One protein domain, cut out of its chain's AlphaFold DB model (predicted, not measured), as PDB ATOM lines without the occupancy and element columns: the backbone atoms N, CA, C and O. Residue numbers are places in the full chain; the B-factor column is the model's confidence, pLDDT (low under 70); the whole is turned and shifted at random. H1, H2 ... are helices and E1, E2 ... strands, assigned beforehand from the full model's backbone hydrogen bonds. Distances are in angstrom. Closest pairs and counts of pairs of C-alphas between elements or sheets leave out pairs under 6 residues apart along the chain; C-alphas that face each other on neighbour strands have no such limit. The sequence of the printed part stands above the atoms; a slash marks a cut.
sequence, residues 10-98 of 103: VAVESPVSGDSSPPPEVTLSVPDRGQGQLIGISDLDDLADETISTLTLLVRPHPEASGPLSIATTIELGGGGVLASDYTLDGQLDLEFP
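What this domain is: This is residues 10 to 98 of the 103 residues of an uncharacterized protein of Halorientalis sp. F13-25 (UniProt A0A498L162). A long, slim hairpin of two strands, E5 and E6, runs along the length of the domain, and on one side of it are a shorter hairpin, E2 and E3, and the strands E1 and E4, which meet only at a point. The assembly is loose, with few contacts between these parts, and the one short helix, H1, sits toward one end, between E3 and E4 in the chain. The printed part has 89 residues, with six named strands and one named helix in the order E1, E2, E3, H1, E4, E5, E6, and its class is mostly strand. The two hairpins are antiparallel two-stranded sheets. The whole is loose, with a radius of gyration of the C-alphas of 15.6 A, and elongated, spanning 44 by 28 by 22 A.

How they stand to each other: E1, residues 10 to 13, and E4, residues 56 to 60, meet only at a point, where the C-alphas of Val 10 and Val 59 face each other at 5.8 A. E2, residues 25 to 29, and E3, residues 38 to 42, form an antiparallel hairpin with 164 degrees between their directions; N 27 and O 40 are within hydrogen-bond range at 2.8 A, as are N 40 and O 27 at 2.9 A. E1 and E3 are near each other, with 5 pairs of C-alphas within 10 A, while E1 and E2 are apart. H1, residues 46 to 49, is too short for any O i to N i+4 pair; its one O i to N i+3 pair is within range. H1 is apart from E1 and E2. E5, residues 67 to 77, and E6, residues 87 to 97, form the longer antiparallel hairpin, at 166 degrees; N 71 and O 93 are 2.8 A apart, as are N 91 and O 73, both within hydrogen-bond range. E3 and E5 are near each other, with 8 pairs of C-alphas within 10 A. E4 and E5 are only just apart, at 8.4 A. E6 is apart from E3 and from E4.

Where its parts are: E1 begins at C-alpha 10, at (37.986, -27.164, 49.425). E2 is 13.3 A long, E3 12.9 A and E4 12.6 A. E5 measures 32.0 A, from C-alpha 67 at (27.856, -40.955, 58.039) to C-alpha 77. E6 measures 31.9 A and ends at C-alpha 97, at (32.343, -42.268, 56.048).

The domain as a whole: The two C-alphas farthest apart are those of Val 82 and Pro 98, at 49.1 A. The printed part has no cut. The link from E1 to E2, 11 residues, is long, and that from E3 to H1 is tight. The mean pLDDT of the printed part is 70.8, and 40 residues are under 70, among them residues 10 to 23 and 44 to 59.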
ATOM      1  N   VAL A  10      37.885 -26.886  50.860       60.22
ATOM      2  CA  VAL A  10      37.986 -27.164  49.425       60.22
ATOM      3  C   VAL A  10      39.322 -26.634  48.915       60.22
ATOM      4  O   VAL A  10      39.710 -25.515  49.243       60.22
ATOM      5  N   ALA A  11      40.036 -27.445  48.138       62.44
ATOM      6  CA  ALA A  11      41.300 -27.070  47.517       62.44
ATOM      7  C   ALA A  11      41.288 -27.451  46.035       62.44
ATOM      8  O   ALA A  11      40.767 -28.505  45.665       62.44
ATOM      9  N   VAL A  12      41.890 -26.596  45.211       63.62
ATOM     10  CA  VAL A  12      42.206 -26.885  43.812       63.62
ATOM     11  C   VAL A  12      43.702 -27.130  43.737       63.62
ATOM     12  O   VAL A  12      44.491 -26.289  44.166       63.62
ATOM     13  N   GLU A  13      44.089 -28.280  43.204       61.94
ATOM     14  CA  GLU A  13      45.476 -28.587  42.881       61.94
ATOM     15  C   GLU A  13      45.576 -28.693  41.361       61.94
ATOM     16  O   GLU A  13      44.897 -29.514  40.746       61.94
ATOM     17  N   SER A  14      46.392 -27.833  40.758       54.69
ATOM     18  CA  SER A  14      46.675 -27.869  39.327       54.69
ATOM     19  C   SER A  14      48.185 -27.775  39.118       54.69
ATOM     20  O   SER A  14      48.822 -26.911  39.732       54.69
ATOM     21  N   PRO A  15      48.788 -28.635  38.279       53.31
ATOM     22  CA  PRO A  15      50.169 -28.470  37.864       53.31
ATOM     23  C   PRO A  15      50.243 -27.303  36.870       53.31
ATOM     24  O   PRO A  15      50.355 -27.518  35.671       53.31
ATOM     25  N   VAL A  16      50.183 -26.057  37.347       53.53
ATOM     26  CA  VAL A  16      50.332 -24.863  36.495       53.53
ATOM     27  C   VAL A  16      51.803 -24.675  36.118       53.53
ATOM     28  O   VAL A  16      52.527 -23.849  36.661       53.53
ATOM     29  N   SER A  17      52.289 -25.539  35.231       52.94
ATOM     30  CA  SER A  17      53.601 -25.424  34.584       52.94
ATOM     31  C   SER A  17      53.410 -24.960  33.140       52.94
ATOM     32  O   SER A  17      53.921 -25.594  32.223       52.94
ATOM     33  N   GLY A  18      52.618 -23.905  32.957       54.50
ATOM     34  CA  GLY A  18      52.427 -23.226  31.679       54.50
ATOM     35  C   GLY A  18      53.307 -21.984  31.610       54.50
ATOM     36  O   GLY A  18      53.392 -21.237  32.587       54.50
ATOM     37  N   ASP A  19      54.011 -21.774  30.499       59.59
ATOM     38  CA  ASP A  19      54.706 -20.518  30.186       59.59
ATOM     39  C   ASP A  19      53.812 -19.525  29.420       59.59
ATOM     40  O   ASP A  19      54.251 -18.421  29.078       59.59
ATOM     41  N   SER A  20      52.554 -19.909  29.196       57.56
ATOM     42  CA  SER A  20      51.531 -19.135  28.506       57.56
ATOM     43  C   SER A  20      51.029 -17.952  29.347       57.56
ATOM     44  O   SER A  20      51.206 -17.874  30.567       57.56
ATOM     45  N   SER A  21      50.535 -16.922  28.661       61.69
ATOM     46  CA  SER A  21      50.094 -15.666  29.266       61.69
ATOM     47  C   SER A  21      48.801 -15.193  28.604       61.69
ATOM     48  O   SER A  21      48.779 -15.078  27.374       61.69
ATOM     49  N   PRO A  22      47.800 -14.762  29.388       68.44
ATOM     50  CA  PRO A  22      47.828 -14.599  30.847       68.44
ATOM     51  C   PRO A  22      47.706 -15.934  31.609       68.44
ATOM     52  O   PRO A  22      47.009 -16.820  31.147       68.44
ATOM     53  N   PRO A  23      48.342 -16.079  32.790       67.50
ATOM     54  CA  PRO A  23      48.215 -17.306  33.570       67.50
ATOM     55  C   PRO A  23      46.763 -17.520  34.028       67.50
ATOM     56  O   PRO A  23      46.071 -16.530  34.291       67.50
ATOM     57  N   PRO A  24      46.333 -18.778  34.232       70.75
ATOM     58  CA  PRO A  24      44.987 -19.081  34.699       70.75
ATOM     59  C   PRO A  24      44.696 -18.422  36.051       70.75
ATOM     60  O   PRO A  24      45.523 -18.453  36.972       70.75
ATOM     61  N   GLU A  25      43.495 -17.860  36.198       76.06
ATOM     62  CA  GLU A  25      43.030 -17.247  37.444       76.06
ATOM     63  C   GLU A  25      42.105 -18.204  38.204       76.06
ATOM     64  O   GLU A  25      41.221 -18.835  37.626       76.06
ATOM     65  N   VAL A  26      42.294 -18.307  39.526       77.62
ATOM     66  CA  VAL A  26      41.440 -19.108  40.414       77.62
ATOM     67  C   VAL A  26      40.789 -18.207  41.453       77.62
ATOM     68  O   VAL A  26      41.468 -17.512  42.209       77.62
ATOM     69  N   THR A  27      39.464 -18.273  41.544       81.12
ATOM     70  CA  THR A  27      38.658 -17.531  42.516       81.12
ATOM     71  C   THR A  27      37.856 -18.481  43.400       81.12
ATOM     72  O   THR A  27      37.361 -19.515  42.959       81.12
ATOM     73  N   LEU A  28      37.725 -18.126  44.678       80.19
ATOM     74  CA  LEU A  28      36.962 -18.874  45.676       80.19
ATOM     75  C   LEU A  28      35.922 -17.942  46.288       80.19
ATOM     76  O   LEU A  28      36.269 -16.914  46.868       80.19
ATOM     77  N   SER A  29      34.644 -18.293  46.177       79.31
ATOM     78  CA  SER A  29      33.548 -17.487  46.725       79.31
ATOM     79  C   SER A  29      32.406 -18.355  47.244       79.31
ATOM     80  O   SER A  29      32.345 -19.550  46.967       79.31
ATOM     81  N   VAL A  30      31.529 -17.781  48.061       79.44
ATOM     82  CA  VAL A  30      30.297 -18.451  48.494       79.44
ATOM     83  C   VAL A  30      29.194 -18.069  47.502       79.44
ATOM     84  O   VAL A  30      29.061 -16.876  47.224       79.44
ATOM     85  N   PRO A  31      28.411 -19.023  46.962       76.81
ATOM     86  CA  PRO A  31      27.369 -18.711  45.990       76.81
ATOM     87  C   PRO A  31      26.293 -17.790  46.575       76.81
ATOM     88  O   PRO A  31      25.792 -18.021  47.681       76.81
ATOM     89  N   ASP A  32      25.861 -16.794  45.800       76.00
ATOM     90  CA  ASP A  32      24.733 -15.946  46.175       76.00
ATOM     91  C   ASP A  32      23.455 -16.788  46.289       76.00
ATOM     92  O   ASP A  32      22.950 -17.332  45.309       76.00
ATOM     93  N   ARG A  33      22.904 -16.870  47.507       73.81
ATOM     94  CA  ARG A  33      21.694 -17.654  47.823       73.81
ATOM     95  C   ARG A  33      21.817 -19.158  47.513       73.81
ATOM     96  O   ARG A  33      20.805 -19.803  47.248       73.81
ATOM     97  N   GLY A  34      23.023 -19.720  47.612       67.88
ATOM     98  CA  GLY A  34      23.280 -21.160  47.509       67.88
ATOM     99  C   GLY A  34      24.007 -21.724  48.734       67.88
ATOM    100  O   GLY A  34      24.513 -20.982  49.572       67.88
ATOM    101  N   GLN A  35      24.043 -23.052  48.846       70.38
ATOM    102  CA  GLN A  35      24.927 -23.755  49.782       70.38
ATOM    103  C   GLN A  35      26.190 -24.208  49.040       70.38
ATOM    104  O   GLN A  35      26.119 -24.542  47.860       70.38
ATOM    105  N   GLY A  36      27.327 -24.249  49.738       73.62
ATOM    106  CA  GLY A  36      28.597 -24.742  49.196       73.62
ATOM    107  C   GLY A  36      29.613 -23.641  48.883       73.62
ATOM    108  O   GLY A  36      29.520 -22.525  49.390       73.62
ATOM    109  N   GLN A  37      30.606 -23.991  48.066       79.31
ATOM    110  CA  GLN A  37      31.707 -23.122  47.655       79.31
ATOM    111  C   GLN A  37      31.726 -23.057  46.124       79.31
ATOM    112  O   GLN A  37      31.741 -24.094  45.467       79.31
ATOM    113  N   LEU A  38      31.740 -21.849  45.565       80.38
ATOM    114  CA  LEU A  38      32.009 -21.618  44.153       80.38
ATOM    115  C   LEU A  38      33.521 -21.514  43.947       80.38
ATOM    116  O   LEU A  38      34.198 -20.731  44.623       80.38
ATOM    117  N   ILE A  39      34.022 -22.291  42.994       80.31
ATOM    118  CA  ILE A  39      35.389 -22.204  42.494       80.31
ATOM    119  C   ILE A  39      35.296 -21.729  41.046       80.31
ATOM    120  O   ILE A  39      34.788 -22.461  40.200       80.31
ATOM    121  N   GLY A  40      35.755 -20.513  40.771       80.88
ATOM    122  CA  GLY A  40      35.892 -20.014  39.405       80.88
ATOM    123  C   GLY A  40      37.311 -20.250  38.912       80.88
ATOM    124  O   GLY A  40      38.257 -19.921  39.626       80.88
ATOM    125  N   ILE A  41      37.458 -20.808  37.713       77.81
ATOM    126  CA  ILE A  41      38.743 -20.925  37.019       77.81
ATOM    127  C   ILE A  41      38.558 -20.294  35.639       77.81
ATOM    128  O   ILE A  41      37.662 -20.717  34.908       77.81
ATOM    129  N   SER A  42      39.352 -19.279  35.302       76.62
ATOM    130  CA  SER A  42      39.360 -18.657  33.971       76.62
ATOM    131  C   SER A  42      40.674 -18.912  33.244       76.62
ATOM    132  O   SER A  42      41.634 -19.398  33.843       76.62
ATOM    133  N   ASP A  43      40.675 -18.596  31.947       71.81
ATOM    134  CA  ASP A  43      41.854 -18.680  31.079       71.81
ATOM    135  C   ASP A  43      42.417 -20.120  31.021       71.81
ATOM    136  O   ASP A  43      43.603 -20.398  31.181       71.81
ATOM    137  N   LEU A  44      41.489 -21.077  30.848       69.19
ATOM    138  CA  LEU A  44      41.734 -22.515  30.641       69.19
ATOM    139  C   LEU A  44      42.165 -22.850  29.200       69.19
ATOM    140  O   LEU A  44      42.429 -24.009  28.890       69.19
ATOM    141  N   ASP A  45      42.177 -21.880  28.296       60.06
ATOM    142  CA  ASP A  45      42.649 -22.030  26.921       60.06
ATOM    143  C   ASP A  45      44.144 -22.374  26.864       60.06
ATOM    144  O   ASP A  45      44.524 -23.248  26.084       60.06
ATOM    145  N   ASP A  46      44.947 -21.838  27.784       56.34
ATOM    146  CA  ASP A  46      46.347 -22.241  27.983       56.34
ATOM    147  C   ASP A  46      46.462 -23.719  28.427       56.34
ATOM    148  O   ASP A  46      47.330 -24.475  27.985       56.34
ATOM    149  N   LEU A  47      45.489 -24.183  29.220       52.62
ATOM    150  CA  LEU A  47      45.377 -25.561  29.706       52.62
ATOM    151  C   LEU A  47      44.977 -26.578  28.623       52.62
ATOM    152  O   LEU A  47      45.094 -27.775  28.868       52.62
ATOM    153  N   ALA A  48      44.490 -26.139  27.458       55.03
ATOM    154  CA  ALA A  48      44.214 -27.024  26.323       55.03
ATOM    155  C   ALA A  48      45.481 -27.331  25.499       55.03
ATOM    156  O   ALA A  48      45.581 -28.416  24.915       55.03
ATOM    157  N   ASP A  49      46.435 -26.396  25.471       54.41
ATOM    158  CA  ASP A  49      47.749 -26.560  24.838       54.41
ATOM    159  C   ASP A  49      48.746 -27.263  25.777       54.41
ATOM    160  O   ASP A  49      49.607 -28.040  25.345       54.41
ATOM    161  N   GLU A  50      48.589 -27.070  27.084       52.66
ATOM    162  CA  GLU A  50      49.239 -27.860  28.120       52.66
ATOM    163  C   GLU A  50      48.501 -29.202  28.261       52.66
ATOM    164  O   GLU A  50      47.288 -29.282  28.168       52.66
ATOM    165  N   THR A  51      49.193 -30.330  28.429       54.50
ATOM    166  CA  THR A  51      48.589 -31.688  28.383       54.50
ATOM    167  C   THR A  51      47.714 -32.025  29.612       54.50
ATOM    168  O   THR A  51      47.726 -33.139  30.139       54.50
ATOM    169  N   ILE A  52      46.959 -31.060  30.127       54.75
ATOM    170  CA  ILE A  52      46.159 -31.169  31.333       54.75
ATOM    171  C   ILE A  52      44.757 -31.614  30.919       54.75
ATOM    172  O   ILE A  52      43.848 -30.842  30.652       54.75
ATOM    173  N   SER A  53      44.592 -32.932  30.861       57.66
ATOM    174  CA  SER A  53      43.324 -33.586  30.508       57.66
ATOM    175  C   SER A  53      42.411 -33.844  31.712       57.66
ATOM    176  O   SER A  53      41.371 -34.487  31.571       57.66
ATOM    177  N   THR A  54      42.805 -33.430  32.921       61.75
ATOM    178  CA  THR A  54      42.092 -33.786  34.154       61.75
ATOM    179  C   THR A  54      42.141 -32.662  35.185       61.75
ATOM    180  O   THR A  54      43.219 -32.230  35.584       61.75
ATOM    181  N   LEU A  55      40.971 -32.249  35.676       65.38
ATOM    182  CA  LEU A  55      40.821 -31.413  36.867       65.38
ATOM    183  C   LEU A  55      40.359 -32.301  38.023       65.38
ATOM    184  O   LEU A  55      39.330 -32.968  37.925       65.38
ATOM    185  N   THR A  56      41.126 -32.331  39.114       67.25
ATOM    186  CA  THR A  56      40.781 -33.129  40.299       67.25
ATOM    187  C   THR A  56      40.219 -32.228  41.388       67.25
ATOM    188  O   THR A  56      40.907 -31.332  41.874       67.25
ATOM    189  N   LEU A  57      38.981 -32.493  41.808       68.25
ATOM    190  CA  LEU A  57      38.365 -31.829  42.952       68.25
ATOM    191  C   LEU A  57      38.533 -32.691  44.206       68.25
ATOM    192  O   LEU A  57      38.000 -33.797  44.291       68.25
ATOM    193  N   LEU A  58      39.265 -32.174  45.192       67.44
ATOM    194  CA  LEU A  58      39.488 -32.857  46.463       67.44
ATOM    195  C   LEU A  58      38.554 -32.291  47.533       67.44
ATOM    196  O   LEU A  58      38.723 -31.159  47.984       67.44
ATOM    197  N   VAL A  59      37.604 -33.110  47.985       68.19
ATOM    198  CA  VAL A  59      36.754 -32.793  49.138       68.19
ATOM    199  C   VAL A  59      37.256 -33.574  50.343       68.19
ATOM    200  O   VAL A  59      37.237 -34.805  50.353       68.19
ATOM    201  N   ARG A  60      37.724 -32.858  51.371       70.75
ATOM    202  CA  ARG A  60      38.119 -33.456  52.651       70.75
ATOM    203  C   ARG A  60      37.071 -33.110  53.708       70.75
ATOM    204  O   ARG A  60      36.994 -31.947  54.107       70.75
ATOM    205  N   PRO A  61      36.267 -34.086  54.165       66.38
ATOM    206  CA  PRO A  61      35.361 -33.857  55.279       66.38
ATOM    207  C   PRO A  61      36.146 -33.509  56.544       66.38
ATOM    208  O   PRO A  61      37.309 -33.891  56.703       66.38
ATOM    209  N   HIS A  62      35.493 -32.802  57.468       69.56
ATOM    210  CA  HIS A  62      36.068 -32.541  58.783       69.56
ATOM    211  C   HIS A  62      36.404 -33.874  59.484       69.56
ATOM    212  O   HIS A  62      35.625 -34.818  59.357       69.56
ATOM    213  N   PRO A  63      37.497 -33.975  60.265       67.00
ATOM    214  CA  PRO A  63      37.886 -35.224  60.934       67.00
ATOM    215  C   PRO A  63      36.816 -35.827  61.859       67.00
ATOM    216  O   PRO A  63      36.854 -37.015  62.154       67.00
ATOM    217  N   GLU A  64      35.872 -35.009  62.325       68.56
ATOM    218  CA  GLU A  64      34.747 -35.425  63.176       68.56
ATOM    219  C   GLU A  64      33.469 -35.767  62.386       68.56
ATOM    220  O   GLU A  64      32.456 -36.147  62.977       68.56
ATOM    221  N   ALA A  65      33.478 -35.608  61.059       67.50
ATOM    222  CA  ALA A  65      32.343 -35.956  60.215       67.50
ATOM    223  C   ALA A  65      32.151 -37.482  60.199       67.50
ATOM    224  O   ALA A  65      33.106 -38.246  60.082       67.50
ATOM    225  N   SER A  66      30.902 -37.930  60.324       74.00
ATOM    226  CA  SER A  66      30.527 -39.345  60.263       74.00
ATOM    227  C   SER A  66      29.210 -39.507  59.508       74.00
ATOM    228  O   SER A  66      28.364 -38.608  59.548       74.00
ATOM    229  N   GLY A  67      29.038 -40.654  58.845       76.56
ATOM    230  CA  GLY A  67      27.856 -40.955  58.039       76.56
ATOM    231  C   GLY A  67      27.986 -40.535  56.568       76.56
ATOM    232  O   GLY A  67      29.103 -40.326  56.079       76.56
ATOM    233  N   PRO A  68      26.856 -40.432  55.847       78.00
ATOM    234  CA  PRO A  68      26.856 -40.169  54.417       78.00
ATOM    235  C   PRO A  68      27.246 -38.719  54.109       78.00
ATOM    236  O   PRO A  68      26.764 -37.776  54.741       78.00
ATOM    237  N   LEU A  69      28.086 -38.549  53.092       77.88
ATOM    238  CA  LEU A  69      28.441 -37.279  52.476       77.88
ATOM    239  C   LEU A  69      28.046 -37.327  50.998       77.88
ATOM    240  O   LEU A  69      28.646 -38.062  50.220       77.88
ATOM    241  N   SER A  70      27.083 -36.496  50.615       82.50
ATOM    242  CA  SER A  70      26.721 -36.269  49.217       82.50
ATOM    243  C   SER A  70      27.341 -34.961  48.736       82.50
ATOM    244  O   SER A  70      27.137 -33.910  49.342       82.50
ATOM    245  N   ILE A  71      28.095 -35.027  47.644       79.25
ATOM    246  CA  ILE A  71      28.723 -33.885  46.982       79.25
ATOM    247  C   ILE A  71      28.012 -33.706  45.645       79.25
ATOM    248  O   ILE A  71      28.211 -34.497  44.725       79.25
ATOM    249  N   ALA A  72      27.167 -32.685  45.553       83.88
ATOM    250  CA  ALA A  72      26.605 -32.241  44.286       83.88
ATOM    251  C   ALA A  72      27.559 -31.229  43.647       83.88
ATOM    252  O   ALA A  72      28.011 -30.294  44.312       83.88
ATOM    253  N   THR A  73      27.846 -31.417  42.366       81.50
ATOM    254  CA  THR A  73      28.751 -30.567  41.598       81.50
ATOM    255  C   THR A  73      28.058 -30.160  40.311       81.50
ATOM    256  O   THR A  73      27.597 -31.015  39.560       81.50
ATOM    257  N   THR A  74      28.052 -28.865  40.032       84.50
ATOM    258  CA  THR A  74      27.702 -28.320  38.721       84.50
ATOM    259  C   THR A  74      28.954 -27.663  38.159       84.50
ATOM    260  O   THR A  74      29.581 -26.847  38.835       84.50
ATOM    261  N   ILE A  75      29.349 -28.055  36.951       80.44
ATOM    262  CA  ILE A  75      30.475 -27.473  36.222       80.44
ATOM    263  C   ILE A  75      29.908 -26.755  35.006       80.44
ATOM    264  O   ILE A  75      29.284 -27.373  34.144       80.44
ATOM    265  N   GLU A  76      30.145 -25.453  34.942       81.94
ATOM    266  CA  GLU A  76      29.822 -24.626  33.788       81.94
ATOM    267  C   GLU A  76      31.101 -24.422  32.974       81.94
ATOM    268  O   GLU A  76      32.088 -23.877  33.464       81.94
ATOM    269  N   LEU A  77      31.097 -24.911  31.736       78.19
ATOM    270  CA  LEU A  77      32.182 -24.759  30.778       78.19
ATOM    271  C   LEU A  77      31.731 -23.760  29.717       78.19
ATOM    272  O   LEU A  77      30.931 -24.106  28.849       78.19
ATOM    273  N   GLY A  78      32.229 -22.531  29.805       75.88
ATOM    274  CA  GLY A  78      31.995 -21.492  28.804       75.88
ATOM    275  C   GLY A  78      33.225 -21.281  27.928       75.88
ATOM    276  O   GLY A  78      34.351 -21.330  28.423       75.88
ATOM    277  N   GLY A  79      33.024 -21.043  26.631       71.69
ATOM    278  CA  GLY A  79      34.120 -20.708  25.716       71.69
ATOM    279  C   GLY A  79      34.149 -19.223  25.346       71.69
ATOM    280  O   GLY A  79      33.115 -18.596  25.120       71.69
ATOM    281  N   GLY A  80      35.348 -18.648  25.234       64.50
ATOM    282  CA  GLY A  80      35.549 -17.256  24.827       64.50
ATOM    283  C   GLY A  80      35.387 -17.056  23.317       64.50
ATOM    284  O   GLY A  80      36.368 -17.008  22.585       64.50
ATOM    285  N   GLY A  81      34.158 -16.938  22.809       66.12
ATOM    286  CA  GLY A  81      33.952 -16.615  21.394       66.12
ATOM    287  C   GLY A  81      32.503 -16.653  20.927       66.12
ATOM    288  O   GLY A  81      31.672 -17.363  21.474       66.12
ATOM    289  N   VAL A  82      32.199 -15.924  19.847       66.38
ATOM    290  CA  VAL A  82      30.831 -15.806  19.287       66.38
ATOM    291  C   VAL A  82      30.261 -17.152  18.808       66.38
ATOM    292  O   VAL A  82      29.049 -17.303  18.685       66.38
ATOM    293  N   LEU A  83      31.131 -18.125  18.523       74.19
ATOM    294  CA  LEU A  83      30.767 -19.471  18.069       74.19
ATOM    295  C   LEU A  83      31.035 -20.553  19.124       74.19
ATOM    296  O   LEU A  83      30.897 -21.738  18.819       74.19
ATOM    297  N   ALA A  84      31.459 -20.170  20.330       72.00
ATOM    298  CA  ALA A  84      31.680 -21.129  21.396       72.00
ATOM    299  C   ALA A  84      30.346 -21.736  21.848       72.00
ATOM    300  O   ALA A  84      29.302 -21.086  21.813       72.00
ATOM    301  N   SER A  85      30.386 -23.010  22.227       75.94
ATOM    302  CA  SER A  85      29.258 -23.680  22.866       75.94
ATOM    303  C   SER A  85      29.528 -23.746  24.355       75.94
ATOM    304  O   SER A  85      30.606 -24.186  24.756       75.94
ATOM    305  N   ASP A  86      28.544 -23.338  25.143       81.19
ATOM    306  CA  ASP A  86      28.586 -23.506  26.586       81.19
ATOM    307  C   ASP A  86      28.042 -24.892  26.945       81.19
ATOM    308  O   ASP A  86      27.080 -25.382  26.341       81.19
ATOM    309  N   TYR A  87      28.655 -25.530  27.937       74.94
ATOM    310  CA  TYR A  87      28.236 -26.824  28.454       74.94
ATOM    311  C   TYR A  87      28.023 -26.741  29.958       74.94
ATOM    312  O   TYR A  87      28.858 -26.216  30.689       74.94
ATOM    313  N   THR A  88      26.932 -27.334  30.429       84.31
ATOM    314  CA  THR A  88      26.705 -27.571  31.854       84.31
ATOM    315  C   THR A  88      26.811 -29.066  32.114       84.31
ATOM    316  O   THR A  88      26.161 -29.870  31.442       84.31
ATOM    317  N   LEU A  89      27.658 -29.438  33.068       79.06
ATOM    318  CA  LEU A  89      27.846 -30.806  33.529       79.06
ATOM    319  C   LEU A  89      27.403 -30.882  34.988       79.06
ATOM    320  O   LEU A  89      28.066 -30.338  35.870       79.06
ATOM    321  N   ASP A  90      26.304 -31.581  35.238       86.56
ATOM    322  CA  ASP A  90      25.830 -31.866  36.588       86.56
ATOM    323  C   ASP A  90      26.277 -33.260  37.026       86.56
ATOM    324  O   ASP A  90      26.198 -34.234  36.270       86.56
ATOM    325  N   GLY A  91      26.737 -33.368  38.266       81.75
ATOM    326  CA  GLY A  91      27.209 -34.611  38.853       81.75
ATOM    327  C   GLY A  91      26.905 -34.700  40.341       81.75
ATOM    328  O   GLY A  91      26.759 -33.697  41.038       81.75
ATOM    329  N   GLN A  92      26.833 -35.932  40.834       85.00
ATOM    330  CA  GLN A  92      26.727 -36.224  42.256       85.00
ATOM    331  C   GLN A  92      27.710 -37.334  42.617       85.00
ATOM    332  O   GLN A  92      27.806 -38.343  41.916       85.00
ATOM    333  N   LEU A  93      28.425 -37.143  43.721       80.81
ATOM    334  CA  LEU A  93      29.282 -38.141  44.343       80.81
ATOM    335  C   LEU A  93      28.786 -38.406  45.763       80.81
ATOM    336  O   LEU A  93      28.823 -37.519  46.612       80.81
ATOM    337  N   ASP A  94      28.368 -39.639  46.020       81.19
ATOM    338  CA  ASP A  94      27.950 -40.092  47.344       81.19
ATOM    339  C   ASP A  94      29.059 -40.930  47.989       81.19
ATOM    340  O   ASP A  94      29.571 -41.881  47.395       81.19
ATOM    341  N   LEU A  95      29.439 -40.567  49.212       77.19
ATOM    342  CA  LEU A  95      30.485 -41.206  50.005       77.19
ATOM    343  C   LEU A  95      29.916 -41.615  51.366       77.19
ATOM    344  O   LEU A  95      29.185 -40.852  51.987       77.19
ATOM    345  N   GLU A  96      30.295 -42.787  51.868       79.56
ATOM    346  CA  GLU A  96      29.945 -43.230  53.222       79.56
ATOM    347  C   GLU A  96      31.202 -43.199  54.094       79.56
ATOM    348  O   GLU A  96      32.157 -43.942  53.839       79.56
ATOM    349  N   PHE A  97      31.220 -42.341  55.117       75.25
ATOM    350  CA  PHE A  97      32.343 -42.268  56.048       75.25
ATOM    351  C   PHE A  97      32.096 -43.162  57.264       75.25
ATOM    352  O   PHE A  97      31.062 -43.024  57.928       75.25
ATOM    353  N   PRO A  98      33.045 -44.057  57.602       69.25
ATOM    354  CA  PRO A  98      32.920 -44.878  58.794       69.25
ATOM    355  C   PRO A  98      32.839 -43.987  60.037       69.25
ATOM    356  O   PRO A  98      33.445 -42.916  60.097       69.25
TER     357      PRO A  98